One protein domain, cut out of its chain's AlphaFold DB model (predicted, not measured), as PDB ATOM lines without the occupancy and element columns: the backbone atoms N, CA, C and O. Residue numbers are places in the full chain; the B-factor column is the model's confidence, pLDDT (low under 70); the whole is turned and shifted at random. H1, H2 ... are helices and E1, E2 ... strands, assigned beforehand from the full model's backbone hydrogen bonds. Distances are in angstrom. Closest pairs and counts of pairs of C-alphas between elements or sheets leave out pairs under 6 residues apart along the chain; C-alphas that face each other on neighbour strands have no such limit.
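What this domain is: This is residues 73 to 286 of the 289 residues of an uncharacterized protein of Halobellus sp. Atlit-31R (UniProt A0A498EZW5). A small, strongly twisted sheet of five strands sits in the middle of an elongated body, with the crossed helices H2, H3 and H4 toward one end of the long axis and H8 with the short H9 and H10 at the other; H7 sits between the sheet and the pair H2 and H4, and touches both of these helices. H1 and H6 are over one face of the sheet, H7 is on the same face but beside the strands, and H5 packs on H6 as the other half of a helical hairpin. The printed part has 214 residues with ten named helices and five named strands, in the order E1 H1 E2 H2 H3 H4 H5 H6 E3 E4 H7 E5 H8 H9 H10. The sheet is branched and mixed: E5 pairs antiparallel with E1 and parallel with E2 and E3, and E3 pairs antiparallel with E4. The class is mixed, helices and strands; the whole is compact, with a radius of gyration of the C-alphas of 18.6 A and spans of 61 by 39 by 34 A.

Where its parts are: E1, residues 76 to 79, begins at C-alpha 76 at (236.126, 113.763, 191.701). H1 is residues 95 to 98 and E2 residues 101 to 103. H2 is residues 118 to 127, 14.3 A long, and H3 residues 137 to 147, 15.3 A. H4, residues 158 to 178, is the longest helix at 30.1 A and begins at C-alpha 158 at (249.311, 142.587, 206.404). H5 is residues 183 to 188 and H6 residues 202 to 209. E3 is residues 211 to 215, 13.2 A, E4 residues 221 to 225, and H7 residues 227 to 235, 12.1 A. E5, residues 241 to 249, is the longest strand at 21.8 A, and H8, residues 250 to 264, measures 21.2 A. H9 is residues 271 to 275, and H10, residues 280 to 284, ends at C-alpha 284 at (228.507, 101.310, 189.093).

How they stand to each other: E5 bends by 65 degrees at residue 246, and its pairing is staggered: E1 is beside residues 241 to 244 and E2 beside 247 to 249 on one side, E3 beside 243 to 248 on the other side. N 77 and O 243 of E1 and E5 are 2.9 A apart, within hydrogen-bond range, as are N 248 and O 101 of E5 and E2 at 2.8 A and N 246 and O 213 of E5 and E3 at 2.8 A. E3 and E4 form a hairpin, with N 214 and O 222 at 2.8 A. H1 is on the sheet at a height of 8.7 A, and lies only just over E5, with 3 C-alphas falling on it. H6, on the same face, has a height of 10.1 A and runs across the strands, at 88 degrees to E5 on the local plane. H7, also on that face, lies over none of the strands. H5 and H6 touch, closest at the C-alphas of Gln 183 and Ile 206, 6.2 A. H7 touches H2 at a steep tilt of 47 degrees, the same way, with the C-alphas of Phe 120 and Ala 231 closest at 5.5 A. H4 touches H7 with residues 168 to 175 alone, the C-alphas of Tyr 172 and Ile 232 closest at 6.1 A. H2 touches H3, closest at the C-alphas of Gly 122 and Phe 138, 5.2 A. H3 and H4 form a helical hairpin, closest at the C-alphas of Val 143 and Arg 158, 5.7 A. H8 only grazes the sheet, with residues 250 to 255. It only just touches H10, with 3 pairs of C-alphas within 8 A, the closest those of Ala 260 and Leu 282 at 6.3 A. H9 and H10 touch only at the corner, closest at the C-alphas of Arg 274 and Ala 280, 4.3 A. Every O i to N i+4 pair is within hydrogen-bond range in H2 to H10; H1 is too short for one.

The domain as a whole: The two C-alphas farthest apart are those of Asp 147 and Gly 266, at 62.6 A. The printed part has no cut. The links E1 to H1, E2 to H2 and H5 to H6 are long. Mean pLDDT of the printed part is 92.7; residue 197 and residues 285 to 286 are under 70.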
ATOM      1  N   PRO A  73     243.363 109.291 188.991       92.31
ATOM      2  CA  PRO A  73     243.825 110.443 189.758       92.31
ATOM      3  C   PRO A  73     242.936 111.683 189.607       92.31
ATOM      4  O   PRO A  73     242.922 112.518 190.506       92.31
ATOM      5  N   TYR A  74     242.203 111.820 188.497       92.12
ATOM      6  CA  TYR A  74     241.365 112.993 188.222       92.12
ATOM      7  C   TYR A  74     239.896 112.800 188.602       92.12
ATOM      8  O   TYR A  74     239.097 113.721 188.422       92.12
ATOM      9  N   ARG A  75     239.528 111.625 189.126       93.44
ATOM     10  CA  ARG A  75     238.156 111.361 189.557       93.44
ATOM     11  C   ARG A  75     237.817 112.223 190.767       93.44
ATOM     12  O   ARG A  75     238.513 112.187 191.783       93.44
ATOM     13  N   ILE A  76     236.727 112.969 190.633       94.50
ATOM     14  CA  ILE A  76     236.126 113.763 191.701       94.50
ATOM     15  C   ILE A  76     235.083 112.892 192.397       94.50
ATOM     16  O   ILE A  76     234.261 112.250 191.740       94.50
ATOM     17  N   TYR A  77     235.127 112.874 193.723       95.31
ATOM     18  CA  TYR A  77     234.165 112.183 194.569       95.31
ATOM     19  C   TYR A  77     233.374 113.220 195.354       95.31
ATOM     20  O   TYR A  77     233.968 114.097 195.971       95.31
ATOM     21  N   TRP A  78     232.053 113.105 195.365       96.12
ATOM     22  CA  TRP A  78     231.213 113.914 196.242       96.12
ATOM     23  C   TRP A  78     231.055 113.192 197.573       96.12
ATOM     24  O   TRP A  78     230.616 112.042 197.613       96.12
ATOM     25  N   VAL A  79     231.475 113.840 198.656       97.31
ATOM     26  CA  VAL A  79     231.455 113.250 199.996       97.31
ATOM     27  C   VAL A  79     230.858 114.221 200.995       97.31
ATOM     28  O   VAL A  79     231.080 115.424 200.901       97.31
ATOM     29  N   ASP A  80     230.160 113.679 201.987       96.94
ATOM     30  CA  ASP A  80     229.760 114.435 203.171       96.94
ATOM     31  C   ASP A  80     231.024 114.971 203.881       96.94
ATOM     32  O   ASP A  80     231.881 114.170 204.296       96.94
ATOM     33  N   PRO A  81     231.180 116.304 204.033       97.56
ATOM     34  CA  PRO A  81     232.337 116.883 204.704       97.56
ATOM     35  C   PRO A  81     232.459 116.409 206.157       97.56
ATOM     36  O   PRO A  81     233.576 116.365 206.682       97.56
ATOM     37  N   GLY A  82     231.368 116.018 206.818       96.75
ATOM     38  CA  GLY A  82     231.326 115.413 208.150       96.75
ATOM     39  C   GLY A  82     232.157 114.133 208.276       96.75
ATOM     40  O   GLY A  82     232.784 113.918 209.316       96.75
ATOM     41  N   ARG A  83     232.290 113.352 207.193       96.88
ATOM     42  CA  ARG A  83     233.129 112.136 207.150       96.88
ATOM     43  C   ARG A  83     234.628 112.430 207.249       96.88
ATOM     44  O   ARG A  83     235.395 111.555 207.646       96.88
ATOM     45  N   ILE A  84     235.055 113.653 206.926       97.94
ATOM     46  CA  ILE A  84     236.458 114.079 206.993       97.94
ATOM     47  C   ILE A  84     236.742 114.617 208.400       97.94
ATOM     48  O   ILE A  84     236.611 115.815 208.677       97.94
ATOM     49  N   VAL A  85     237.081 113.717 209.324       97.62
ATOM     50  CA  VAL A  85     237.244 114.055 210.752       97.62
ATOM     51  C   VAL A  85     238.689 114.396 211.102       97.62
ATOM     52  O   VAL A  85     238.939 115.349 211.845       97.62
ATOM     53  N   ARG A  86     239.640 113.618 210.585       97.75
ATOM     54  CA  ARG A  86     241.063 113.682 210.943       97.75
ATOM     55  C   ARG A  86     241.915 114.122 209.765       97.75
ATOM     56  O   ARG A  86     241.486 114.051 208.617       97.75
ATOM     57  N   LEU A  87     243.115 114.591 210.071       97.62
ATOM     58  CA  LEU A  87     244.154 114.873 209.091       97.62
ATOM     59  C   LEU A  87     244.972 113.611 208.832       97.62
ATOM     60  O   LEU A  87     245.158 112.814 209.747       97.62
ATOM     61  N   SER A  88     245.518 113.465 207.629       95.69
ATOM     62  CA  SER A  88     246.652 112.563 207.414       95.69
ATOM     63  C   SER A  88     247.962 113.249 207.809       95.69
ATOM     64  O   SER A  88     248.030 114.477 207.954       95.69
ATOM     65  N   ALA A  89     249.021 112.458 207.997       94.06
ATOM     66  CA  ALA A  89     250.344 112.995 208.280       94.06
ATOM     67  C   ALA A  89     250.786 113.959 207.158       94.06
ATOM     68  O   ALA A  89     250.609 113.646 205.971       94.06
ATOM     69  N   PRO A  90     251.370 115.125 207.503       88.75
ATOM     70  CA  PRO A  90     251.868 116.069 206.516       88.75
ATOM     71  C   PRO A  90     252.863 115.411 205.560       88.75
ATOM     72  O   PRO A  90     253.681 114.590 205.960       88.75
ATOM     73  N   SER A  91     252.835 115.821 204.294       86.75
ATOM     74  CA  SER A  91     253.794 115.363 203.293       86.75
ATOM     75  C   SER A  91     254.448 116.557 202.616       86.75
ATOM     76  O   SER A  91     253.781 117.532 202.269       86.75
ATOM     77  N   THR A  92     255.759 116.466 202.408       84.19
ATOM     78  CA  THR A  92     256.555 117.456 201.666       84.19
ATOM     79  C   THR A  92     256.549 117.199 200.155       84.19
ATOM     80  O   THR A  92     257.045 118.017 199.375       84.19
ATOM     81  N   VAL A  93     255.970 116.073 199.726       86.94
ATOM     82  CA  VAL A  93     255.835 115.695 198.319       86.94
ATOM     83  C   VAL A  93     254.840 116.627 197.631       86.94
ATOM     84  O   VAL A  93     253.823 117.028 198.197       86.94
ATOM     85  N   SER A  94     255.128 116.989 196.379       86.12
ATOM     86  CA  SER A  94     254.251 117.863 195.602       86.12
ATOM     87  C   SER A  94     252.861 117.263 195.406       86.12
ATOM     88  O   SER A  94     252.721 116.060 195.200       86.12
ATOM     89  N   ARG A  95     251.837 118.121 195.371       90.31
ATOM     90  CA  ARG A  95     250.434 117.712 195.187       90.31
ATOM     91  C   ARG A  95     250.240 116.766 193.996       90.31
ATOM     92  O   ARG A  95     249.742 115.663 194.172       90.31
ATOM     93  N   PHE A  96     250.738 117.137 192.812       88.62
ATOM     94  CA  PHE A  96     250.616 116.296 191.610       88.62
ATOM     95  C   PHE A  96     251.344 114.948 191.707       88.62
ATOM     96  O   PHE A  96     251.031 114.043 190.952       88.62
ATOM     97  N   ARG A  97     252.335 114.797 192.594       89.56
ATOM     98  CA  ARG A  97     253.000 113.504 192.819       89.56
ATOM     99  C   ARG A  97     252.315 112.659 193.866       89.56
ATOM    100  O   ARG A  97     252.560 111.466 193.906       89.56
ATOM    101  N   ARG A  98     251.500 113.278 194.714       92.50
ATOM    102  CA  ARG A  98     250.657 112.566 195.666       92.50
ATOM    103  C   ARG A  98     249.387 112.061 195.004       92.50
ATOM    104  O   ARG A  98     248.938 110.999 195.393       92.50
ATOM    105  N   LEU A  99     248.833 112.790 194.037       93.62
ATOM    106  CA  LEU A  99     247.545 112.487 193.413       93.62
ATOM    107  C   LEU A  99     247.476 111.072 192.802       93.62
ATOM    108  O   LEU A  99     248.268 110.720 191.930       93.62
ATOM    109  N   GLY A 100     246.513 110.269 193.264       93.19
ATOM    110  CA  GLY A 100     246.286 108.889 192.831       93.19
ATOM    111  C   GLY A 100     247.351 107.869 193.252       93.19
ATOM    112  O   GLY A 100     247.425 106.806 192.640       93.19
ATOM    113  N   THR A 101     248.185 108.156 194.252       94.81
ATOM    114  CA  THR A 101     249.265 107.236 194.662       94.81
ATOM    115  C   THR A 101     248.828 106.182 195.672       94.81
ATOM    116  O   THR A 101     247.807 106.311 196.347       94.81
ATOM    117  N   VAL A 102     249.642 105.132 195.784       96.25
ATOM    118  CA  VAL A 102     249.531 104.091 196.810       96.25
ATOM    119  C   VAL A 102     250.778 104.155 197.681       96.25
ATOM    120  O   VAL A 102     251.882 104.135 197.135       96.25
ATOM    121  N   ALA A 103     250.615 104.241 199.000       95.00
ATOM    122  CA  ALA A 103     251.733 104.146 199.939       95.00
ATOM    123  C   ALA A 103     251.349 103.325 201.171       95.00
ATOM    124  O   ALA A 103     250.182 103.289 201.562       95.00
ATOM    125  N   ASP A 104     252.337 102.682 201.775       95.31
ATOM    126  CA  ASP A 104     252.197 101.950 203.035       95.31
ATOM    127  C   ASP A 104     252.630 102.833 204.222       95.31
ATOM    128  O   ASP A 104     252.928 104.014 204.035       95.31
ATOM    129  N   GLY A 105     252.651 102.276 205.432       94.94
ATOM    130  CA  GLY A 105     253.153 102.942 206.636       94.94
ATOM    131  C   GLY A 105     252.064 103.600 207.487       94.94
ATOM    132  O   GLY A 105     250.873 103.439 207.262       94.94
ATOM    133  N   ASP A 106     252.468 104.353 208.508       96.25
ATOM    134  CA  ASP A 106     251.547 104.848 209.549       96.25
ATOM    135  C   ASP A 106     251.059 106.289 209.336       96.25
ATOM    136  O   ASP A 106     250.553 106.940 210.255       96.25
ATOM    137  N   TRP A 107     251.177 106.812 208.115       95.31
ATOM    138  CA  TRP A 107     250.773 108.184 207.788       95.31
ATOM    139  C   TRP A 107     249.273 108.452 207.989       95.31
ATOM    140  O   TRP A 107     248.863 109.608 208.112       95.31
ATOM    141  N   ASP A 108     248.444 107.410 208.002       97.06
ATOM    142  CA  ASP A 108     246.996 107.474 208.202       97.06
ATOM    143  C   ASP A 108     246.600 107.562 209.687       97.06
ATOM    144  O   ASP A 108     245.480 107.941 210.023       97.06
ATOM    145  N   ARG A 109     247.534 107.291 210.605       95.38
ATOM    146  CA  ARG A 109     247.299 107.298 212.060       95.38
ATOM    147  C   ARG A 109     247.514 108.661 212.713       95.38
ATOM    148  O   ARG A 109     247.642 108.761 213.934       95.38
ATOM    149  N   PHE A 110     247.550 109.730 211.925       92.50
ATOM    150  CA  PHE A 110     247.770 111.071 212.445       92.50
ATOM    151  C   PHE A 110     246.562 111.539 213.279       92.50
ATOM    152  O   PHE A 110     245.447 111.709 212.793       92.50
ATOM    153  N   GLY A 111     246.775 111.718 214.586       89.44
ATOM    154  CA  GLY A 111     245.699 111.875 215.575       89.44
ATOM    155  C   GLY A 111     245.023 113.250 215.638       89.44
ATOM    156  O   GLY A 111     244.249 113.498 216.559       89.44
ATOM    157  N   VAL A 112     245.312 114.163 214.708       95.94
ATOM    158  CA  VAL A 112     244.789 115.538 214.753       95.94
ATOM    159  C   VAL A 112     243.431 115.609 214.060       95.94
ATOM    160  O   VAL A 112     243.307 115.257 212.886       95.94
ATOM    161  N   ARG A 113     242.405 116.103 214.763       97.31
ATOM    162  CA  ARG A 113     241.091 116.371 214.162       97.31
ATOM    163  C   ARG A 113     241.111 117.691 213.405       97.31
ATOM    164  O   ARG A 113     241.718 118.662 213.846       97.31
ATOM    165  N   PHE A 114     240.371 117.762 212.303       96.94
ATOM    166  CA  PHE A 114     240.270 118.982 211.500       96.94
ATOM    167  C   PHE A 114     239.690 120.156 212.291       96.94
ATOM    168  O   PHE A 114     240.187 121.280 212.194       96.94
ATOM    169  N   ARG A 115     238.692 119.874 213.136       95.88
ATOM    170  CA  ARG A 115     238.047 120.879 213.990       95.88
ATOM    171  C   ARG A 115     238.966 121.470 215.066       95.88
ATOM    172  O   ARG A 115     238.676 122.549 215.561       95.88
ATOM    173  N   ASP A 116     240.075 120.804 215.389       95.38
ATOM    174  CA  ASP A 116     241.039 121.284 216.389       95.38
ATOM    175  C   ASP A 116     242.149 122.149 215.769       95.38
ATOM    176  O   ASP A 116     243.087 122.555 216.454       95.38
ATOM    177  N   THR A 117     242.086 122.412 214.460       94.19
ATOM    178  CA  THR A 117     243.083 123.243 213.780       94.19
ATOM    179  C   THR A 117     242.835 124.730 214.025       94.19
ATOM    180  O   THR A 117     241.696 125.190 214.106       94.19
ATOM    181  N   ASP A 118     243.924 125.493 214.082       92.38
ATOM    182  CA  ASP A 118     243.928 126.957 214.174       92.38
ATOM    183  C   ASP A 118     243.086 127.629 213.077       92.38
ATOM    184  O   ASP A 118     242.326 128.554 213.355       92.38
ATOM    185  N   VAL A 119     243.191 127.130 211.841       90.62
ATOM    186  CA  VAL A 119     242.434 127.595 210.679       90.62
ATOM    187  C   VAL A 119     240.944 127.384 210.908       90.62
ATOM    188  O   VAL A 119     240.178 128.330 210.763       90.62
ATOM    189  N   PHE A 120     240.519 126.177 211.298       95.69
ATOM    190  CA  PHE A 120     239.096 125.919 211.527       95.69
ATOM    191  C   PHE A 120     238.544 126.792 212.658       95.69
ATOM    192  O   PHE A 120     237.471 127.370 212.516       95.69
ATOM    193  N   TYR A 121     239.303 126.950 213.746       94.88
ATOM    194  CA  TYR A 121     238.905 127.824 214.844       94.88
ATOM    195  C   TYR A 121     238.744 129.285 214.398       94.88
ATOM    196  O   TYR A 121     237.736 129.906 214.727       94.88
ATOM    197  N   GLY A 122     239.695 129.821 213.622       95.00
ATOM    198  CA  GLY A 122     239.618 131.184 213.085       95.00
ATOM    199  C   GLY A 122     238.402 131.394 212.181       95.00
ATOM    200  O   GLY A 122     237.675 132.367 212.353       95.00
ATOM    201  N   PHE A 123     238.131 130.443 211.284       96.62
ATOM    202  CA  PHE A 123     236.969 130.492 210.390       96.62
ATOM    203  C   PHE A 123     235.658 130.447 211.168       96.62
ATOM    204  O   PHE A 123     234.757 131.224 210.885       96.62
ATOM    205  N   ARG A 124     235.570 129.582 212.182       96.50
ATOM    206  CA  ARG A 124     234.396 129.497 213.046       96.50
ATOM    207  C   ARG A 124     234.143 130.809 213.796       96.50
ATOM    208  O   ARG A 124     233.032 131.318 213.773       96.50
ATOM    209  N   ARG A 125     235.184 131.391 214.410       96.94
ATOM    210  CA  ARG A 125     235.088 132.697 215.094       96.94
ATOM    211  C   ARG A 125     234.592 133.789 214.150       96.94
ATOM    212  O   ARG A 125     233.771 134.605 214.549       96.94
ATOM    213  N   HIS A 126     235.095 133.808 212.920       97.62
ATOM    214  CA  HIS A 126     234.709 134.833 211.967       97.62
ATOM    215  C   HIS A 126     233.277 134.649 211.453       97.62
ATOM    216  O   HIS A 126     232.454 135.550 211.579       97.62
ATOM    217  N   PHE A 127     232.967 133.467 210.921       97.19
ATOM    218  CA  PHE A 127     231.717 133.226 210.203       97.19
ATOM    219  C   PHE A 127     230.535 132.829 211.101       97.19
ATOM    220  O   PHE A 127     229.408 133.191 210.781       97.19
ATOM    221  N   GLU A 128     230.752 132.104 212.206       94.50
ATOM    222  CA  GLU A 128     229.666 131.742 213.141       94.50
ATOM    223  C   GLU A 128     229.489 132.800 214.235       94.50
ATOM    224  O   GLU A 128     228.364 133.211 214.513       94.50
ATOM    225  N   ASP A 129     230.588 133.269 214.841       95.56
ATOM    226  CA  ASP A 129     230.516 134.213 215.970       95.56
ATOM    227  C   ASP A 129     230.514 135.694 215.531       95.56
ATOM    228  O   ASP A 129     230.413 136.582 216.380       95.56
ATOM    229  N   GLY A 130     230.655 135.980 214.230       95.62
ATOM    230  CA  GLY A 130     230.622 137.337 213.669       95.62
ATOM    231  C   GLY A 130     231.829 138.214 214.021       95.62
ATOM    232  O   GLY A 130     231.740 139.440 213.952       95.62
ATOM    233  N   VAL A 131     232.947 137.616 214.435       97.38
ATOM    234  CA  VAL A 131     234.150 138.351 214.858       97.38
ATOM    235  C   VAL A 131     234.934 138.814 213.632       97.38
ATOM    236  O   VAL A 131     235.296 137.966 212.818       97.38
ATOM    237  N   PRO A 132     235.266 140.104 213.475       97.12
ATOM    238  CA  PRO A 132     236.115 140.569 212.378       97.12
ATOM    239  C   PRO A 132     237.437 139.796 212.288       97.12
ATOM    240  O   PRO A 132     238.000 139.396 213.308       97.12
ATOM    241  N   TRP A 133     237.946 139.565 211.073       96.50
ATOM    242  CA  TRP A 133     239.170 138.778 210.876       96.50
ATOM    243  C   TRP A 133     240.341 139.295 211.705       96.50
ATOM    244  O   TRP A 133     241.023 138.491 212.336       96.50
ATOM    245  N   ASP A 134     240.540 140.608 211.732       95.19
ATOM    246  CA  ASP A 134     241.616 141.301 212.444       95.19
ATOM    247  C   ASP A 134     241.488 141.285 213.972       95.19
ATOM    248  O   ASP A 134     242.427 141.672 214.656       95.19
ATOM    249  N   GLU A 135     240.380 140.775 214.507       95.31
ATOM    250  CA  GLU A 135     240.200 140.491 215.935       95.31
ATOM    251  C   GLU A 135     240.357 138.992 216.260       95.31
ATOM    252  O   GLU A 135     240.210 138.557 217.408       95.31
ATOM    253  N   THR A 136     240.641 138.151 215.258       95.31
ATOM    254  CA  THR A 136     240.874 136.722 215.477       95.31
ATOM    255  C   THR A 136     242.339 136.438 215.809       95.31
ATOM    256  O   THR A 136     243.251 136.835 215.091       95.31
ATOM    257  N   ALA A 137     242.577 135.587 216.813       93.62
ATOM    258  CA  ALA A 137     243.927 135.103 217.134       93.62
ATOM    259  C   ALA A 137     244.610 134.359 215.965       93.62
ATOM    260  O   ALA A 137     245.833 134.221 215.924       93.62
ATOM    261  N   PHE A 138     243.822 133.839 215.014       92.94
ATOM    262  CA  PHE A 138     244.344 133.279 213.772       92.94
ATOM    263  C   PHE A 138     245.005 134.361 212.916       92.94
ATOM    264  O   PHE A 138     246.111 134.136 212.427       92.94
ATOM    265  N   PHE A 139     244.346 135.506 212.746       94.12
ATOM    266  CA  PHE A 139     244.845 136.606 211.936       94.12
ATOM    267  C   PHE A 139     246.102 137.224 212.539       94.12
ATOM    268  O   PHE A 139     247.103 137.310 211.832       94.12
ATOM    269  N   ASP A 140     246.080 137.543 213.836       94.00
ATOM    270  CA  ASP A 140     247.226 138.135 214.541       94.00
ATOM    271  C   ASP A 140     248.488 137.293 214.362       94.00
ATOM    272  O   ASP A 140     249.509 137.776 213.884       94.00
ATOM    273  N   ARG A 141     248.388 135.982 214.614       95.06
ATOM    274  CA  ARG A 141     249.520 135.063 214.448       95.06
ATOM    275  C   ARG A 141     250.059 135.046 213.015       95.06
ATOM    276  O   ARG A 141     251.266 134.940 212.821       95.06
ATOM    277  N   ILE A 142     249.188 135.080 212.004       94.38
ATOM    278  CA  ILE A 142     249.638 135.087 210.605       94.38
ATOM    279  C   ILE A 142     250.310 136.415 210.254       94.38
ATOM    280  O   ILE A 142     251.315 136.401 209.542       94.38
ATOM    281  N   VAL A 143     249.790 137.540 210.748       94.81
ATOM    282  CA  VAL A 143     250.413 138.856 210.561       94.81
ATOM    283  C   VAL A 143     251.776 138.905 211.242       94.81
ATOM    284  O   VAL A 143     252.741 139.260 210.578       94.81
ATOM    285  N   ASP A 144     251.893 138.429 212.482       95.38
ATOM    286  CA  ASP A 144     253.170 138.350 213.205       95.38
ATOM    287  C   ASP A 144     254.217 137.525 212.438       95.38
ATOM    288  O   ASP A 144     255.388 137.896 212.346       95.38
ATOM    289  N   GLU A 145     253.809 136.394 211.853       94.50
ATOM    290  CA  GLU A 145     254.691 135.566 211.027       94.50
ATOM    291  C   GLU A 145     255.131 136.295 209.747       94.50
ATOM    292  O   GLU A 145     256.295 136.190 209.353       94.50
ATOM    293  N   ILE A 146     254.220 137.029 209.101       94.75
ATOM    294  CA  ILE A 146     254.512 137.830 207.905       94.75
ATOM    295  C   ILE A 146     255.468 138.979 208.238       94.75
ATOM    296  O   ILE A 146     256.448 139.184 207.521       94.75
ATOM    297  N   ASP A 147     255.229 139.679 209.343       93.31
ATOM    298  CA  ASP A 147     256.062 140.788 209.811       93.31
ATOM    299  C   ASP A 147     257.457 140.299 210.240       93.31
ATOM    300  O   ASP A 147     258.454 141.000 210.057       93.31
ATOM    301  N   ALA A 148     257.567 139.047 210.701       94.81
ATOM    302  CA  ALA A 148     258.838 138.353 210.923       94.81
ATOM    303  C   ALA A 148     259.535 137.878 209.624       94.81
ATOM    304  O   ALA A 148     260.600 137.258 209.685       94.81
ATOM    305  N   GLY A 149     258.960 138.159 208.452       92.00
ATOM    306  CA  GLY A 149     259.529 137.868 207.133       92.00
ATOM    307  C   GLY A 149     259.073 136.551 206.501       92.00
ATOM    308  O   GLY A 149     259.645 136.137 205.488       92.00
ATOM    309  N   ALA A 150     258.076 135.861 207.066       91.50
ATOM    310  CA  ALA A 150     257.512 134.668 206.442       91.50
ATOM    311  C   ALA A 150     256.566 135.030 205.286       91.50
ATOM    312  O   ALA A 150     255.801 135.986 205.342       91.50
ATOM    313  N   GLU A 151     256.543 134.198 204.246       91.12
ATOM    314  CA  GLU A 151     255.520 134.284 203.206       91.12
ATOM    315  C   GLU A 151     254.409 133.266 203.479       91.12
ATOM    316  O   GLU A 151     254.654 132.055 203.557       91.12
ATOM    317  N   ARG A 152     253.163 133.740 203.594       88.19
ATOM    318  CA  ARG A 152     251.989 132.893 203.863       88.19
ATOM    319  C   ARG A 152     250.983 132.975 202.726       88.19
ATOM    320  O   ARG A 152     250.369 134.007 202.493       88.19
ATOM    321  N   TRP A 153     250.800 131.870 201.998       86.50
ATOM    322  CA  TRP A 153     249.869 131.778 200.857       86.50
ATOM    323  C   TRP A 153     250.070 132.876 199.791       86.50
ATOM    324  O   TRP A 153     249.097 133.372 199.214       86.50
ATOM    325  N   GLY A 154     251.322 133.273 199.544       84.69
ATOM    326  CA  GLY A 154     251.675 134.378 198.642       84.69
ATOM    327  C   GLY A 154     251.454 135.774 199.234       84.69
ATOM    328  O   GLY A 154     251.520 136.763 198.509       84.69
ATOM    329  N   CYS A 155     251.156 135.875 200.532       89.50
ATOM    330  CA  CYS A 155     251.054 137.140 201.251       89.50
ATOM    331  C   CYS A 155     252.386 137.426 201.949       89.50
ATOM    332  O   CYS A 155     252.874 136.598 202.719       89.50
ATOM    333  N   GLN A 156     252.938 138.606 201.671       91.00
ATOM    334  CA  GLN A 156     254.180 139.130 202.254       91.00
ATOM    335  C   GLN A 156     253.937 140.430 203.043       91.00
ATOM    336  O   GLN A 156     254.874 141.127 203.408       91.00
ATOM    337  N   SER A 157     252.672 140.806 203.253       94.81
ATOM    338  CA  SER A 157     252.294 141.969 204.057       94.81
ATOM    339  C   SER A 157     250.904 141.797 204.664       94.81
ATOM    340  O   SER A 157     250.062 141.088 204.097       94.81
ATOM    341  N   ARG A 158     250.639 142.507 205.770       94.44
ATOM    342  CA  ARG A 158     249.311 142.587 206.404       94.44
ATOM    343  C   ARG A 158     248.216 142.933 205.394       94.44
ATOM    344  O   ARG A 158     247.260 142.184 205.249       94.44
ATOM    345  N   ALA A 159     248.414 143.981 204.594       95.19
ATOM    346  CA  ALA A 159     247.444 144.398 203.579       95.19
ATOM    347  C   ALA A 159     247.182 143.318 202.507       95.19
ATOM    348  O   ALA A 159     246.070 143.193 201.991       95.19
ATOM    349  N   ALA A 160     248.195 142.524 202.131       93.81
ATOM    350  CA  ALA A 160     247.994 141.395 201.219       93.81
ATOM    351  C   ALA A 160     247.145 140.289 201.860       93.81
ATOM    352  O   ALA A 160     246.309 139.688 201.177       93.81
ATOM    353  N   PHE A 161     247.333 140.060 203.159       94.81
ATOM    354  CA  PHE A 161     246.562 139.091 203.924       94.81
ATOM    355  C   PHE A 161     245.121 139.557 204.189       94.81
ATOM    356  O   PHE A 161     244.197 138.772 203.998       94.81
ATOM    357  N   GLU A 162     244.885 140.838 204.474       95.31
ATOM    358  CA  GLU A 162     243.537 141.434 204.552       95.31
ATOM    359  C   GLU A 162     242.769 141.252 203.238       95.31
ATOM    360  O   GLU A 162     241.646 140.747 203.218       95.31
ATOM    361  N   ARG A 163     243.411 141.544 202.095       94.75
ATOM    362  CA  ARG A 163     242.820 141.276 200.772       94.75
ATOM    363  C   ARG A 163     242.524 139.796 200.549       94.75
ATOM    364  O   ARG A 163     241.655 139.470 199.743       94.75
ATOM    365  N   ARG A 164     243.292 138.890 201.164       93.94
ATOM    366  CA  ARG A 164     243.023 137.446 201.120       93.94
ATOM    367  C   ARG A 164     241.810 137.098 201.978       93.94
ATOM    368  O   ARG A 164     240.987 136.333 201.493       93.94
ATOM    369  N   CYS A 165     241.672 137.679 203.164       95.38
ATOM    370  CA  CYS A 165     240.504 137.502 204.030       95.38
ATOM    371  C   CYS A 165     239.214 137.938 203.321       95.38
ATOM    372  O   CYS A 165     238.320 137.122 203.150       95.38
ATOM    373  N   ALA A 166     239.207 139.114 202.687       95.56
ATOM    374  CA  ALA A 166     238.067 139.567 201.879       95.56
ATOM    375  C   ALA A 166     237.726 138.642 200.686       95.56
ATOM    376  O   ALA A 166     236.607 138.643 200.171       95.56
ATOM    377  N   ARG A 167     238.689 137.855 200.180       94.69
ATOM    378  CA  ARG A 167     238.416 136.810 199.170       94.69
ATOM    379  C   ARG A 167     237.807 135.556 199.791       94.69
ATOM    380  O   ARG A 167     237.012 134.900 199.127       94.69
ATOM    381  N   LEU A 168     238.164 135.233 201.033       95.88
ATOM    382  CA  LEU A 168     237.544 134.144 201.790       95.88
ATOM    383  C   LEU A 168     236.091 134.464 202.119       95.88
ATOM    384  O   LEU A 168     235.261 133.578 201.965       95.88
ATOM    385  N   ASP A 169     235.780 135.715 202.452       97.06
ATOM    386  CA  ASP A 169     234.401 136.151 202.706       97.06
ATOM    387  C   ASP A 169     233.548 135.992 201.446       97.06
ATOM    388  O   ASP A 169     232.484 135.387 201.477       97.06
ATOM    389  N   ARG A 170     234.069 136.408 200.284       95.81
ATOM    390  CA  ARG A 170     233.392 136.185 198.995       95.81
ATOM    391  C   ARG A 170     233.194 134.707 198.664       95.81
ATOM    392  O   ARG A 170     232.166 134.350 198.101       95.81
ATOM    393  N   LEU A 171     234.166 133.851 198.988       94.94
ATOM    394  CA  LEU A 171     234.018 132.405 198.812       94.94
ATOM    395  C   LEU A 171     232.947 131.837 199.753       94.94
ATOM    396  O   LEU A 171     232.160 130.997 199.328       94.94
ATOM    397  N   TYR A 172     232.923 132.284 201.009       96.62
ATOM    398  CA  TYR A 172     231.915 131.888 201.985       96.62
ATOM    399  C   TYR A 172     230.513 132.253 201.502       96.62
ATOM    400  O   TYR A 172     229.662 131.373 201.421       96.62
ATOM    401  N   GLU A 173     230.302 133.504 201.090       96.12
ATOM    402  CA  GLU A 173     229.010 133.955 200.566       96.12
ATOM    403  C   GLU A 173     228.608 133.191 199.303       96.12
ATOM    404  O   GLU A 173     227.482 132.718 199.193       96.12
ATOM    405  N   SER A 174     229.554 132.968 198.384       94.19
ATOM    406  CA  SER A 174     229.313 132.183 197.171       94.19
ATOM    407  C   SER A 174     228.822 130.765 197.488       94.19
ATOM    408  O   SER A 174     227.801 130.351 196.939       94.19
ATOM    409  N   ILE A 175     229.490 130.053 198.408       94.69
ATOM    410  CA  ILE A 175     229.098 128.694 198.819       94.69
ATOM    411  C   ILE A 175     227.776 128.709 199.595       94.69
ATOM    412  O   ILE A 175     226.956 127.809 199.418       94.69
ATOM    413  N   ARG A 176     227.544 129.722 200.437       95.19
ATOM    414  CA  ARG A 176     226.300 129.877 201.202       95.19
ATOM    415  C   ARG A 176     225.089 130.059 200.289       95.19
ATOM    416  O   ARG A 176     224.032 129.502 200.563       95.19
ATOM    417  N   GLU A 177     225.240 130.837 199.223       93.50
ATOM    418  CA  GLU A 177     224.150 131.171 198.301       93.50
ATOM    419  C   GLU A 177     223.917 130.102 197.227       93.50
ATOM    420  O   GLU A 177     222.770 129.814 196.892       93.50
ATOM    421  N   HIS A 178     224.986 129.509 196.689       90.12
ATOM    422  CA  HIS A 178     224.917 128.645 195.501       90.12
ATOM    423  C   HIS A 178     225.248 127.176 195.785       90.12
ATOM    424  O   HIS A 178     225.166 126.340 194.885       90.12
ATOM    425  N   GLY A 179     225.627 126.845 197.020       90.75
ATOM    426  CA  GLY A 179     226.185 125.544 197.356       90.75
ATOM    427  C   GLY A 179     227.628 125.386 196.871       90.75
ATOM    428  O   GLY A 179     228.286 126.322 196.415       90.75
ATOM    429  N   PHE A 180     228.154 124.173 197.010       91.75
ATOM    430  CA  PHE A 180     229.537 123.877 196.656       91.75
ATOM    431  C   PHE A 180     229.645 123.438 195.189       91.75
ATOM    432  O   PHE A 180     228.940 122.524 194.775       91.75
ATOM    433  N   ALA A 181     230.567 124.033 194.429       90.94
ATOM    434  CA  ALA A 181     230.880 123.639 193.055       90.94
ATOM    435  C   ALA A 181     232.327 123.143 192.930       90.94
ATOM    436  O   ALA A 181     233.252 123.699 193.534       90.94
ATOM    437  N   SER A 182     232.531 122.102 192.129       91.62
ATOM    438  CA  SER A 182     233.857 121.621 191.736       91.62
ATOM    439  C   SER A 182     234.533 122.584 190.760       91.62
ATOM    440  O   SER A 182     233.889 123.333 190.024       91.62
ATOM    441  N   GLN A 183     235.856 122.507 190.666       89.12
ATOM    442  CA  GLN A 183     236.643 123.272 189.697       89.12
ATOM    443  C   GLN A 183     236.231 122.970 188.254       89.12
ATOM    444  O   GLN A 183     236.320 123.837 187.385       89.12
ATOM    445  N   ARG A 184     235.760 121.746 187.987       88.56
ATOM    446  CA  ARG A 184     235.241 121.359 186.673       88.56
ATOM    447  C   ARG A 184     233.938 122.087 186.344       88.56
ATOM    448  O   ARG A 184     233.786 122.541 185.214       88.56
ATOM    449  N   GLU A 185     233.030 122.200 187.306       90.62
ATOM    450  CA  GLU A 185     231.759 122.914 187.132       90.62
ATOM    451  C   GLU A 185     231.981 124.418 186.999       90.62
ATOM    452  O   GLU A 185     231.432 125.020 186.083       90.62
ATOM    453  N   LEU A 186     232.854 125.003 187.825       87.50
ATOM    454  CA  LEU A 186     233.193 126.428 187.748       87.50
ATOM    455  C   LEU A 186     233.772 126.806 186.379       87.50
ATOM    456  O   LEU A 186     233.351 127.790 185.781       87.50
ATOM    457  N   VAL A 187     234.685 125.988 185.837       86.00
ATOM    458  CA  VAL A 187     235.226 126.193 184.482       86.00
ATOM    459  C   VAL A 187     234.143 126.044 183.415       86.00
ATOM    460  O   VAL A 187     234.114 126.826 182.471       86.00
ATOM    461  N   ALA A 188     233.258 125.051 183.538       87.31
ATOM    462  CA  ALA A 188     232.189 124.829 182.565       87.31
ATOM    463  C   ALA A 188     231.143 125.956 182.564       87.31
ATOM    464  O   ALA A 188     230.574 126.257 181.517       87.31
ATOM    465  N   ALA A 189     230.905 126.569 183.723       86.38
ATOM    466  CA  ALA A 189     229.971 127.674 183.905       86.38
ATOM    467  C   ALA A 189     230.603 129.063 183.685       86.38
ATOM    468  O   ALA A 189     229.898 130.060 183.814       86.38
ATOM    469  N   ASP A 190     231.903 129.133 183.373       83.44
ATOM    470  CA  ASP A 190     232.682 130.379 183.268       83.44
ATOM    471  C   ASP A 190     232.581 131.267 184.528       83.44
ATOM    472  O   ASP A 190     232.529 132.495 184.469       83.44
ATOM    473  N   VAL A 191     232.532 130.624 185.699       82.06
ATOM    474  CA  VAL A 191     232.470 131.295 187.002       82.06
ATOM    475  C   VAL A 191     233.878 131.403 187.581       82.06
ATOM    476  O   VAL A 191     234.604 130.411 187.697       82.06
ATOM    477  N   ASP A 192     234.265 132.621 187.960       77.81
ATOM    478  CA  ASP A 192     235.549 132.870 188.610       77.81
ATOM    479  C   ASP A 192     235.557 132.358 190.056       77.81
ATOM    480  O   ASP A 192     234.581 132.491 190.795       77.81
ATOM    481  N   ASP A 193     236.688 131.795 190.471       79.81
ATOM    482  CA  ASP A 193     236.887 131.280 191.821       79.81
ATOM    483  C   ASP A 193     237.619 132.339 192.665       79.81
ATOM    484  O   ASP A 193     238.812 132.580 192.440       79.81
ATOM    485  N   PRO A 194     236.961 132.949 193.675       77.81
ATOM    486  CA  PRO A 194     237.485 134.118 194.384       77.81
ATOM    487  C   PRO A 194     238.844 133.910 195.055       77.81
ATOM    488  O   PRO A 194     239.540 134.883 195.354       77.81
ATOM    489  N   VAL A 195     239.224 132.663 195.347       76.62
ATOM    490  CA  VAL A 195     240.491 132.341 196.020       76.62
ATOM    491  C   VAL A 195     241.424 131.481 195.176       76.62
ATOM    492  O   VAL A 195     242.521 131.166 195.655       76.62
ATOM    493  N   ALA A 196     241.034 131.113 193.951       71.94
ATOM    494  CA  ALA A 196     241.920 130.394 193.048       71.94
ATOM    495  C   ALA A 196     243.110 131.262 192.640       71.94
ATOM    496  O   ALA A 196     243.050 132.490 192.532       71.94
ATOM    497  N   TYR A 197     244.226 130.589 192.390       69.75
ATOM    498  CA  TYR A 197     245.343 131.204 191.690       69.75
ATOM    499  C   TYR A 197     245.080 131.136 190.182       69.75
ATOM    500  O   TYR A 197     244.307 130.301 189.716       69.75
ATOM    501  N   ARG A 198     245.737 131.989 189.385       70.00
ATOM    502  CA  ARG A 198     245.656 131.872 187.923       70.00
ATOM    503  C   ARG A 198     246.278 130.538 187.498       70.00
ATOM    504  O   ARG A 198     247.476 130.319 187.686       70.00
ATOM    505  N   ARG A 199     245.446 129.653 186.949       77.88
ATOM    506  CA  ARG A 199     245.797 128.297 186.512       77.88
ATOM    507  C   ARG A 199     245.387 128.129 185.057       77.88
ATOM    508  O   ARG A 199     244.229 128.358 184.719       77.88
ATOM    509  N   GLU A 200     246.340 127.711 184.232       73.62
ATOM    510  CA  GLU A 200     246.187 127.658 182.770       73.62
ATOM    511  C   GLU A 200     245.380 126.446 182.283       73.62
ATOM    512  O   GLU A 200     244.879 126.440 181.163       73.62
ATOM    513  N   THR A 201     245.266 125.385 183.089       83.44
ATOM    514  CA  THR A 201     244.600 124.143 182.673       83.44
ATOM    515  C   THR A 201     243.642 123.624 183.737       83.44
ATOM    516  O   THR A 201     243.855 123.816 184.936       83.44
ATOM    517  N   LEU A 202     242.612 122.897 183.293       84.56
ATOM    518  CA  LEU A 202     241.675 122.217 184.188       84.56
ATOM    519  C   LEU A 202     242.393 121.208 185.099       84.56
ATOM    520  O   LEU A 202     242.110 121.163 186.290       84.56
ATOM    521  N   SER A 203     243.362 120.449 184.574       85.00
ATOM    522  CA  SER A 203     244.149 119.513 185.386       85.00
ATOM    523  C   SER A 203     244.889 120.227 186.518       85.00
ATOM    524  O   SER A 203     244.905 119.725 187.637       85.00
ATOM    525  N   ASP A 204     245.472 121.406 186.267       85.19
ATOM    526  CA  ASP A 204     246.160 122.164 187.319       85.19
ATOM    527  C   ASP A 204     245.175 122.684 188.377       85.19
ATOM    528  O   ASP A 204     245.501 122.652 189.563       85.19
ATOM    529  N   ARG A 205     243.955 123.080 187.986       87.31
ATOM    530  CA  ARG A 205     242.891 123.436 188.943       87.31
ATOM    531  C   ARG A 205     242.459 122.236 189.787       87.31
ATOM    532  O   ARG A 205     242.474 122.324 191.008       87.31
ATOM    533  N   ILE A 206     242.186 121.083 189.172       88.19
ATOM    534  CA  ILE A 206     241.810 119.852 189.894       88.19
ATOM    535  C   ILE A 206     242.909 119.444 190.888       88.19
ATOM    536  O   ILE A 206     242.635 119.127 192.043       88.19
ATOM    537  N   ILE A 207     244.178 119.496 190.471       88.12
ATOM    538  CA  ILE A 207     245.311 119.115 191.325       88.12
ATOM    539  C   ILE A 207     245.467 120.063 192.523       88.12
ATOM    540  O   ILE A 207     245.857 119.610 193.605       88.12
ATOM    541  N   ASN A 208     245.246 121.370 192.345       87.81
ATOM    542  CA  ASN A 208     245.660 122.382 193.325       87.81
ATOM    543  C   ASN A 208     244.521 123.038 194.107       87.81
ATOM    544  O   ASN A 208     244.760 123.450 195.240       87.81
ATOM    545  N   ASP A 209     243.322 123.109 193.539       90.12
ATOM    546  CA  ASP A 209     242.236 123.932 194.067       90.12
ATOM    547  C   ASP A 209     241.053 123.097 194.593       90.12
ATOM    548  O   ASP A 209     240.259 123.609 195.383       90.12
ATOM    549  N   GLU A 210     240.980 121.800 194.278       93.94
ATOM    550  CA  GLU A 210     240.042 120.876 194.933       93.94
ATOM    551  C   GLU A 210     240.461 120.537 196.370       93.94
ATOM    552  O   GLU A 210     241.653 120.555 196.728       93.94
ATOM    553  N   ILE A 211     239.468 120.181 197.196       96.62
ATOM    554  CA  ILE A 211     239.723 119.557 198.498       96.62
ATOM    555  C   ILE A 211     240.375 118.200 198.237       96.62
ATOM    556  O   ILE A 211     239.882 117.387 197.457       96.62
ATOM    557  N   ALA A 212     241.500 117.951 198.895       97.44
ATOM    558  CA  ALA A 212     242.230 116.707 198.752       97.44
ATOM    559  C   ALA A 212     242.112 115.874 200.024       97.44
ATOM    560  O   ALA A 212     242.347 116.370 201.133       97.44
ATOM    561  N   VAL A 213     241.810 114.592 199.844       98.25
ATOM    562  CA  VAL A 213     241.796 113.596 200.915       98.25
ATOM    563  C   VAL A 213     242.805 112.491 200.630       98.25
ATOM    564  O   VAL A 213     243.078 112.161 199.477       98.25
ATOM    565  N   ASP A 214     243.357 111.909 201.684       98.31
ATOM    566  CA  ASP A 214     243.955 110.582 201.622       98.31
ATOM    567  C   ASP A 214     242.932 109.554 202.138       98.31
ATOM    568  O   ASP A 214     242.018 109.904 202.887       98.31
ATOM    569  N   ILE A 215     243.089 108.289 201.757       98.44
ATOM    570  CA  ILE A 215     242.258 107.186 202.253       98.44
ATOM    571  C   ILE A 215     243.113 106.263 203.110       98.44
ATOM    572  O   ILE A 215     244.038 105.627 202.591       98.44
ATOM    573  N   GLY A 216     242.802 106.219 204.405       98.25
ATOM    574  CA  GLY A 216     243.512 105.405 205.389       98.25
ATOM    575  C   GLY A 216     243.314 103.905 205.188       98.25
ATOM    576  O   GLY A 216     242.569 103.463 204.306       98.25
ATOM    577  N   ARG A 217     244.008 103.094 205.993       98.06
ATOM    578  CA  ARG A 217     244.000 101.626 205.845       98.06
ATOM    579  C   ARG A 217     242.614 101.000 205.989       98.06
ATOM    580  O   ARG A 217     242.354  99.979 205.360       98.06
ATOM    581  N   ASP A 218     241.746 101.651 206.755       96.56
ATOM    582  CA  ASP A 218     240.386 101.201 207.055       96.56
ATOM    583  C   ASP A 218     239.328 101.860 206.146       96.56
ATOM    584  O   ASP A 218     238.129 101.647 206.328       96.56
ATOM    585  N   GLY A 219     239.752 102.665 205.163       96.94
ATOM    586  CA  GLY A 219     238.855 103.390 204.256       96.94
ATOM    587  C   GLY A 219     238.396 104.751 204.778       96.94
ATOM    588  O   GLY A 219     237.541 105.398 204.183       96.94
ATOM    589  N   ASP A 220     238.934 105.232 205.893       96.69
ATOM    590  CA  ASP A 220     238.586 106.550 206.400       96.69
ATOM    591  C   ASP A 220     239.122 107.672 205.500       96.69
ATOM    592  O   ASP A 220     240.237 107.617 204.978       96.69
ATOM    593  N   LEU A 221     238.302 108.713 205.319       98.19
ATOM    594  CA  LEU A 221     238.676 109.903 204.561       98.19
ATOM    595  C   LEU A 221     239.458 110.851 205.469       98.19
ATOM    596  O   LEU A 221     238.914 111.433 206.414       98.19
ATOM    597  N   LEU A 222     240.736 111.026 205.159       98.44
ATOM    598  CA  LEU A 222     241.659 111.855 205.918       98.44
ATOM    599  C   LEU A 222     241.939 113.146 205.166       98.44
ATOM    600  O   LEU A 222     242.306 113.131 203.993       98.44
ATOM    601  N   PHE A 223     241.804 114.283 205.840       98.19
ATOM    602  CA  PHE A 223     242.122 115.572 205.249       98.19
ATOM    603  C   PHE A 223     243.605 115.643 204.871       98.19
ATOM    604  O   PHE A 223     244.471 115.515 205.741       98.19
ATOM    605  N   ALA A 224     243.884 115.929 203.600       96.44
ATOM    606  CA  ALA A 224     245.236 116.148 203.102       96.44
ATOM    607  C   ALA A 224     245.491 117.622 202.756       96.44
ATOM    608  O   ALA A 224     246.534 118.162 203.130       96.44
ATOM    609  N   ASP A 225     244.568 118.280 202.043       94.62
ATOM    610  CA  ASP A 225     244.720 119.683 201.633       94.62
ATOM    611  C   ASP A 225     243.377 120.335 201.223       94.62
ATOM    612  O   ASP A 225     242.357 119.664 201.094       94.62
ATOM    613  N   GLY A 226     243.359 121.661 201.032       93.81
ATOM    614  CA  GLY A 226     242.147 122.445 200.742       93.81
ATOM    615  C   GLY A 226     241.480 123.033 201.992       93.81
ATOM    616  O   GLY A 226     240.255 123.093 202.077       93.81
ATOM    617  N   ARG A 227     242.284 123.464 202.980       94.12
ATOM    618  CA  ARG A 227     241.827 123.816 204.345       94.12
ATOM    619  C   ARG A 227     240.699 124.848 204.359       94.12
ATOM    620  O   ARG A 227     239.718 124.645 205.057       94.12
ATOM    621  N   ASN A 228     240.828 125.920 203.576       94.38
ATOM    622  CA  ASN A 228     239.849 127.012 203.560       94.38
ATOM    623  C   ASN A 228     238.472 126.534 203.092       94.38
ATOM    624  O   ASN A 228     237.467 126.812 203.735       94.38
ATOM    625  N   ARG A 229     238.445 125.771 201.996       95.88
ATOM    626  CA  ARG A 229     237.223 125.225 201.406       95.88
ATOM    627  C   ARG A 229     236.526 124.248 202.342       95.88
ATOM    628  O   ARG A 229     235.331 124.386 202.574       95.88
ATOM    629  N   LEU A 230     237.275 123.316 202.933       97.56
ATOM    630  CA  LEU A 230     236.692 122.376 203.889       97.56
ATOM    631  C   LEU A 230     236.228 123.074 205.178       97.56
ATOM    632  O   LEU A 230     235.217 122.675 205.747       97.56
ATOM    633  N   ALA A 231     236.947 124.100 205.646       97.38
ATOM    634  CA  ALA A 231     236.532 124.873 206.813       97.38
ATOM    635  C   ALA A 231     235.202 125.591 206.563       97.38
ATOM    636  O   ALA A 231     234.286 125.416 207.357       97.38
ATOM    637  N   ILE A 232     235.072 126.303 205.437       97.38
ATOM    638  CA  ILE A 232     233.819 126.963 205.033       97.38
ATOM    639  C   ILE A 232     232.687 125.943 204.894       97.38
ATOM    640  O   ILE A 232     231.635 126.128 205.495       97.38
ATOM    641  N   ALA A 233     232.919 124.839 204.178       97.12
ATOM    642  CA  ALA A 233     231.925 123.783 203.996       97.12
ATOM    643  C   ALA A 233     231.404 123.222 205.328       97.12
ATOM    644  O   ALA A 233     230.208 123.017 205.489       97.12
ATOM    645  N   LYS A 234     232.299 122.998 206.299       97.25
ATOM    646  CA  LYS A 234     231.931 122.498 207.631       97.25
ATOM    647  C   LYS A 234     231.240 123.539 208.512       97.25
ATOM    648  O   LYS A 234     230.473 123.132 209.371       97.25
ATOM    649  N   VAL A 235     231.556 124.826 208.353       97.12
ATOM    650  CA  VAL A 235     230.872 125.923 209.060       97.12
ATOM    651  C   VAL A 235     229.453 126.109 208.519       97.12
ATOM    652  O   VAL A 235     228.521 126.320 209.282       97.12
ATOM    653  N   LEU A 236     229.284 126.001 207.201       96.69
ATOM    654  CA  LEU A 236     227.987 126.112 206.532       96.69
ATOM    655  C   LEU A 236     227.135 124.836 206.602       96.69
ATOM    656  O   LEU A 236     225.996 124.867 206.154       96.69
ATOM    657  N   ASP A 237     227.686 123.739 207.128       95.56
ATOM    658  CA  ASP A 237     227.043 122.420 207.196       95.56
ATOM    659  C   ASP A 237     226.493 121.940 205.838       95.56
ATOM    660  O   ASP A 237     225.357 121.493 205.721       95.56
ATOM    661  N   VAL A 238     227.299 122.073 204.775       95.81
ATOM    662  CA  VAL A 238     226.890 121.638 203.427       95.81
ATOM    663  C   VAL A 238     226.847 120.111 203.320       95.81
ATOM    664  O   VAL A 238     227.739 119.425 203.818       95.81
ATOM    665  N   ASP A 239     225.869 119.581 202.581       94.88
ATOM    666  CA  ASP A 239     225.638 118.132 202.472       94.88
ATOM    667  C   ASP A 239     226.770 117.368 201.769       94.88
ATOM    668  O   ASP A 239     227.032 116.200 202.065       94.88
ATOM    669  N   ALA A 240     227.430 118.000 200.795       96.38
ATOM    670  CA  ALA A 240     228.457 117.354 199.993       96.38
ATOM    671  C   ALA A 240     229.516 118.338 199.490       96.38
ATOM    672  O   ALA A 240     229.224 119.475 199.122       96.38
ATOM    673  N   VAL A 241     230.757 117.857 199.422       97.31
ATOM    674  CA  VAL A 241     231.887 118.565 198.819       97.31
ATOM    675  C   VAL A 241     232.605 117.683 197.794       97.31
ATOM    676  O   VAL A 241     232.732 116.473 198.014       97.31
ATOM    677  N   PRO A 242     233.109 118.263 196.691       96.94
ATOM    678  CA  PRO A 242     233.955 117.561 195.747       96.94
ATOM    679  C   PRO A 242     235.343 117.357 196.361       96.94
ATOM    680  O   PRO A 242     235.961 118.285 196.892       96.94
ATOM    681  N   VAL A 243     235.842 116.127 196.286       97.38
ATOM    682  CA  VAL A 243     237.188 115.773 196.731       97.38
ATOM    683  C   VAL A 243     237.943 114.985 195.677       97.38
ATOM    684  O   VAL A 243     237.376 114.175 194.943       97.38
ATOM    685  N   VAL A 244     239.256 115.180 195.659       97.06
ATOM    686  CA  VAL A 244     240.202 114.323 194.944       97.06
ATOM    687  C   VAL A 244     240.988 113.471 195.930       97.06
ATOM    688  O   VAL A 244     241.291 113.900 197.046       97.06
ATOM    689  N   VAL A 245     241.350 112.259 195.513       97.56
ATOM    690  CA  VAL A 245     242.132 111.348 196.356       97.56
ATOM    691  C   VAL A 245     243.608 111.491 196.029       97.56
ATOM    692  O   VAL A 245     244.062 111.098 194.952       97.56
ATOM    693  N   PHE A 246     244.366 112.019 196.984       96.38
ATOM    694  CA  PHE A 246     245.816 112.027 196.926       96.38
ATOM    695  C   PHE A 246     246.338 110.608 197.051       96.38
ATOM    696  O   PHE A 246     246.611 109.957 196.047       96.38
ATOM    697  N   ARG A 247     246.415 110.086 198.261       95.56
ATOM    698  CA  ARG A 247     247.031 108.787 198.501       95.56
ATOM    699  C   ARG A 247     246.015 107.792 199.037       95.56
ATOM    700  O   ARG A 247     245.130 108.153 199.806       95.56
ATOM    701  N   ARG A 248     246.181 106.526 198.672       97.94
ATOM    702  CA  ARG A 248     245.498 105.386 199.291       97.94
ATOM    703  C   ARG A 248     246.501 104.541 200.054       97.94
ATOM    704  O   ARG A 248     247.627 104.348 199.589       97.94
ATOM    705  N   HIS A 249     246.088 104.021 201.201       98.38
ATOM    706  CA  HIS A 249     246.895 103.066 201.946       98.38
ATOM    707  C   HIS A 249     247.013 101.739 201.188       98.38
ATOM    708  O   HIS A 249     246.036 101.272 200.597       98.38
ATOM    709  N   ALA A 250     248.186 101.101 201.216       98.19
ATOM    710  CA  ALA A 250     248.428  99.838 200.510       98.19
ATOM    711  C   ALA A 250     247.423  98.739 200.908       98.19
ATOM    712  O   ALA A 250     246.864  98.062 200.046       98.19
ATOM    713  N   GLN A 251     247.120  98.626 202.207       98.50
ATOM    714  CA  GLN A 251     246.095  97.700 202.716       98.50
ATOM    715  C   GLN A 251     244.692  98.001 202.163       98.50
ATOM    716  O   GLN A 251     243.973  97.077 201.785       98.50
ATOM    717  N   TRP A 252     244.325  99.280 202.047       98.25
ATOM    718  CA  TRP A 252     243.048  99.670 201.456       98.25
ATOM    719  C   TRP A 252     242.982  99.293 199.976       98.25
ATOM    720  O   TRP A 252     241.989  98.741 199.513       98.25
ATOM    721  N   VAL A 253     244.063  99.513 199.222       97.94
ATOM    722  CA  VAL A 253     244.129  99.127 197.805       97.94
ATOM    723  C   VAL A 253     244.030  97.612 197.624       97.94
ATOM    724  O   VAL A 253     243.296  97.166 196.746       97.94
ATOM    725  N   ALA A 254     244.676  96.818 198.480       97.88
ATOM    726  CA  ALA A 254     244.524  95.362 198.462       97.88
ATOM    727  C   ALA A 254     243.063  94.936 198.700       97.88
ATOM    728  O   ALA A 254     242.554  94.043 198.019       97.88
ATOM    729  N   TYR A 255     242.361  95.616 199.613       97.69
ATOM    730  CA  TYR A 255     240.929  95.408 199.819       97.69
ATOM    731  C   TYR A 255     240.102  95.796 198.582       97.69
ATOM    732  O   TYR A 255     239.273  95.002 198.138       97.69
ATOM    733  N   ARG A 256     240.370  96.953 197.955       97.19
ATOM    734  CA  ARG A 256     239.719  97.355 196.691       97.19
ATOM    735  C   ARG A 256     239.922  96.314 195.592       97.19
ATOM    736  O   ARG A 256     238.973  95.983 194.886       97.19
ATOM    737  N   ASP A 257     241.133  95.778 195.461       97.25
ATOM    738  CA  ASP A 257     241.464  94.751 194.470       97.25
ATOM    739  C   ASP A 257     240.691  93.449 194.709       97.25
ATOM    740  O   ASP A 257     240.215  92.830 193.749       97.25
ATOM    741  N   ALA A 258     240.527  93.054 195.975       96.69
ATOM    742  CA  ALA A 258     239.706  91.910 196.359       96.69
ATOM    743  C   ALA A 258     238.219  92.150 196.055       96.69
ATOM    744  O   ALA A 258     237.568  91.277 195.479       96.69
ATOM    745  N   VAL A 259     237.695  93.344 196.354       95.75
ATOM    746  CA  VAL A 259     236.316  93.740 196.019       95.75
ATOM    747  C   VAL A 259     236.094  93.715 194.505       95.75
ATOM    748  O   VAL A 259     235.162  93.068 194.037       95.75
ATOM    749  N   ALA A 260     236.984  94.324 193.718       95.19
ATOM    750  CA  ALA A 260     236.900  94.308 192.255       95.19
ATOM    751  C   ALA A 260     237.042  92.895 191.663       95.19
ATOM    752  O   ALA A 260     236.535  92.601 190.584       95.19
ATOM    753  N   ALA A 261     237.776  91.989 192.314       94.88
ATOM    754  CA  ALA A 261     237.805  90.583 191.914       94.88
ATOM    755  C   ALA A 261     236.474  89.880 192.217       94.88
ATOM    756  O   ALA A 261     235.974  89.146 191.373       94.88
ATOM    757  N   PHE A 262     235.910  90.125 193.398       94.50
ATOM    758  CA  PHE A 262     234.659  89.521 193.844       94.50
ATOM    759  C   PHE A 262     233.467  89.921 192.964       94.50
ATOM    760  O   PHE A 262     232.724  89.041 192.535       94.50
ATOM    761  N   ILE A 263     233.323  91.214 192.648       93.50
ATOM    762  CA  ILE A 263     232.226  91.719 191.805       93.50
ATOM    763  C   ILE A 263     232.319  91.115 190.394       93.50
ATOM    764  O   ILE A 263     231.359  90.493 189.946       93.50
ATOM    765  N   ARG A 264     233.507  91.127 189.767       90.75
ATOM    766  CA  ARG A 264     233.730  90.485 188.454       90.75
ATOM    767  C   ARG A 264     233.391  88.998 188.409       90.75
ATOM    768  O   ARG A 264     233.079  88.473 187.345       90.75
ATOM    769  N   CYS A 265     233.478  88.297 189.536       93.06
ATOM    770  CA  CYS A 265     233.082  86.892 189.642       93.06
ATOM    771  C   CYS A 265     231.570  86.702 189.884       93.06
ATOM    772  O   CYS A 265     231.148  85.593 190.208       93.06
ATOM    773  N   GLY A 266     230.755  87.752 189.742       90.94
ATOM    774  CA  GLY A 266     229.308  87.731 189.970       90.94
ATOM    775  C   GLY A 266     228.907  87.885 191.440       90.94
ATOM    776  O   GLY A 266     227.760  87.619 191.799       90.94
ATOM    777  N   GLY A 267     229.840  88.277 192.310       90.38
ATOM    778  CA  GLY A 267     229.575  88.487 193.727       90.38
ATOM    779  C   GLY A 267     228.707  89.720 193.976       90.38
ATOM    780  O   GLY A 267     229.015  90.811 193.503       90.38
ATOM    781  N   ALA A 268     227.641  89.575 194.767       89.50
ATOM    782  CA  ALA A 268     226.790  90.697 195.152       89.50
ATOM    783  C   ALA A 268     227.470  91.545 196.250       89.50
ATOM    784  O   ALA A 268     227.671  91.044 197.362       89.50
ATOM    785  N   PRO A 269     227.830  92.818 195.991       89.00
ATOM    786  CA  PRO A 269     228.527  93.641 196.971       89.00
ATOM    787  C   PRO A 269     227.604  94.015 198.135       89.00
ATOM    788  O   PRO A 269     226.449  94.405 197.935       89.00
ATOM    789  N   ALA A 270     228.139  93.944 199.356       90.31
ATOM    790  CA  ALA A 270     227.441  94.377 200.563       90.31
ATOM    791  C   ALA A 270     227.073  95.878 200.501       90.31
ATOM    792  O   ALA A 270     227.796  96.653 199.867       90.31
ATOM    793  N   PRO A 271     226.017  96.333 201.207       88.94
ATOM    794  CA  PRO A 271     225.593  97.736 201.188       88.94
ATOM    795  C   PRO A 271     226.713  98.739 201.505       88.94
ATOM    796  O   PRO A 271     226.822  99.765 200.842       88.94
ATOM    797  N   ALA A 272     227.607  98.409 202.445       87.81
ATOM    798  CA  ALA A 272     228.731  99.270 202.817       87.81
ATOM    799  C   ALA A 272     229.668  99.597 201.633       87.81
ATOM    800  O   ALA A 272     230.133 100.732 201.512       87.81
ATOM    801  N   ILE A 273     229.886  98.639 200.720       89.25
ATOM    802  CA  ILE A 273     230.712  98.821 199.512       89.25
ATOM    803  C   ILE A 273     230.083  99.876 198.595       89.25
ATOM    804  O   ILE A 273     230.785 100.739 198.077       89.25
ATOM    805  N   ARG A 274     228.753  99.860 198.455       89.69
ATOM    806  CA  ARG A 274     227.998 100.800 197.608       89.69
ATOM    807  C   ARG A 274     227.957 102.224 198.166       89.69
ATOM    808  O   ARG A 274     227.693 103.159 197.427       89.69
ATOM    809  N   THR A 275     228.209 102.400 199.462       91.06
ATOM    810  CA  THR A 275     228.185 103.720 200.126       91.06
ATOM    811  C   THR A 275     229.562 104.365 200.287       91.06
ATOM    812  O   THR A 275     229.680 105.542 200.644       91.06
ATOM    813  N   HIS A 276     230.633 103.599 200.080       94.75
ATOM    814  CA  HIS A 276     231.980 104.123 200.223       94.75
ATOM    815  C   HIS A 276     232.423 104.811 198.920       94.75
ATOM    816  O   HIS A 276     232.433 104.149 197.883       94.75
ATOM    817  N   PRO A 277     232.860 106.085 198.939       94.19
ATOM    818  CA  PRO A 277     233.126 106.851 197.716       94.19
ATOM    819  C   PRO A 277     234.177 106.204 196.806       94.19
ATOM    820  O   PRO A 277     234.060 106.255 195.593       94.19
ATOM    821  N   ASP A 278     235.179 105.541 197.385       95.38
ATOM    822  CA  ASP A 278     236.263 104.890 196.633       95.38
ATOM    823  C   ASP A 278     235.969 103.436 196.195       95.38
ATOM    824  O   ASP A 278     236.811 102.806 195.546       95.38
ATOM    825  N   LEU A 279     234.799 102.893 196.570       95.19
ATOM    826  CA  LEU A 279     234.351 101.534 196.220       95.19
ATOM    827  C   LEU A 279     233.066 101.518 195.392       95.19
ATOM    828  O   LEU A 279     232.953 100.672 194.512       95.19
ATOM    829  N   ALA A 280     232.131 102.439 195.641       93.19
ATOM    830  CA  ALA A 280     230.874 102.558 194.902       93.19
ATOM    831  C   ALA A 280     231.084 102.578 193.375       93.19
ATOM    832  O   ALA A 280     230.456 101.770 192.689       93.19
ATOM    833  N   PRO A 281     232.075 103.326 192.845       92.56
ATOM    834  CA  PRO A 281     232.484 103.222 191.449       92.56
ATOM    835  C   PRO A 281     232.722 101.825 190.885       92.56
ATOM    836  O   PRO A 281     232.409 101.572 189.732       92.56
ATOM    837  N   LEU A 282     233.297 100.917 191.677       91.44
ATOM    838  CA  LEU A 282     233.618  99.562 191.222       91.44
ATOM    839  C   LEU A 282     232.352  98.738 190.974       91.44
ATOM    840  O   LEU A 282     232.409  97.721 190.293       91.44
ATOM    841  N   VAL A 283     231.229  99.158 191.557       87.62
ATOM    842  CA  VAL A 283     229.918  98.553 191.350       87.62
ATOM    843  C   VAL A 283     229.222  99.210 190.161       87.62
ATOM    844  O   VAL A 283     228.683  98.510 189.309       87.62
ATOM    845  N   ASP A 284     229.247 100.541 190.097       79.25
ATOM    846  CA  ASP A 284     228.507 101.310 189.093       79.25
ATOM    847  C   ASP A 284     229.117 101.175 187.690       79.25
ATOM    848  O   ASP A 284     228.385 101.019 186.713       79.25
ATOM    849  N   ASP A 285     230.452 101.149 187.590       66.12
ATOM    850  CA  ASP A 285     231.168 101.086 186.310       66.12
ATOM    851  C   ASP A 285     230.969  99.717 185.596       66.12
ATOM    852  O   ASP A 285     231.099  99.642 184.376       66.12
ATOM    853  N   GLU A 286     230.588  98.639 186.304       54.00
ATOM    854  CA  GLU A 286     230.286  97.327 185.688       54.00
ATOM    855  C   GLU A 286     228.874  97.223 185.089       54.00
ATOM    856  O   GLU A 286     228.646  96.408 184.199       54.00
TER     857      GLU A 286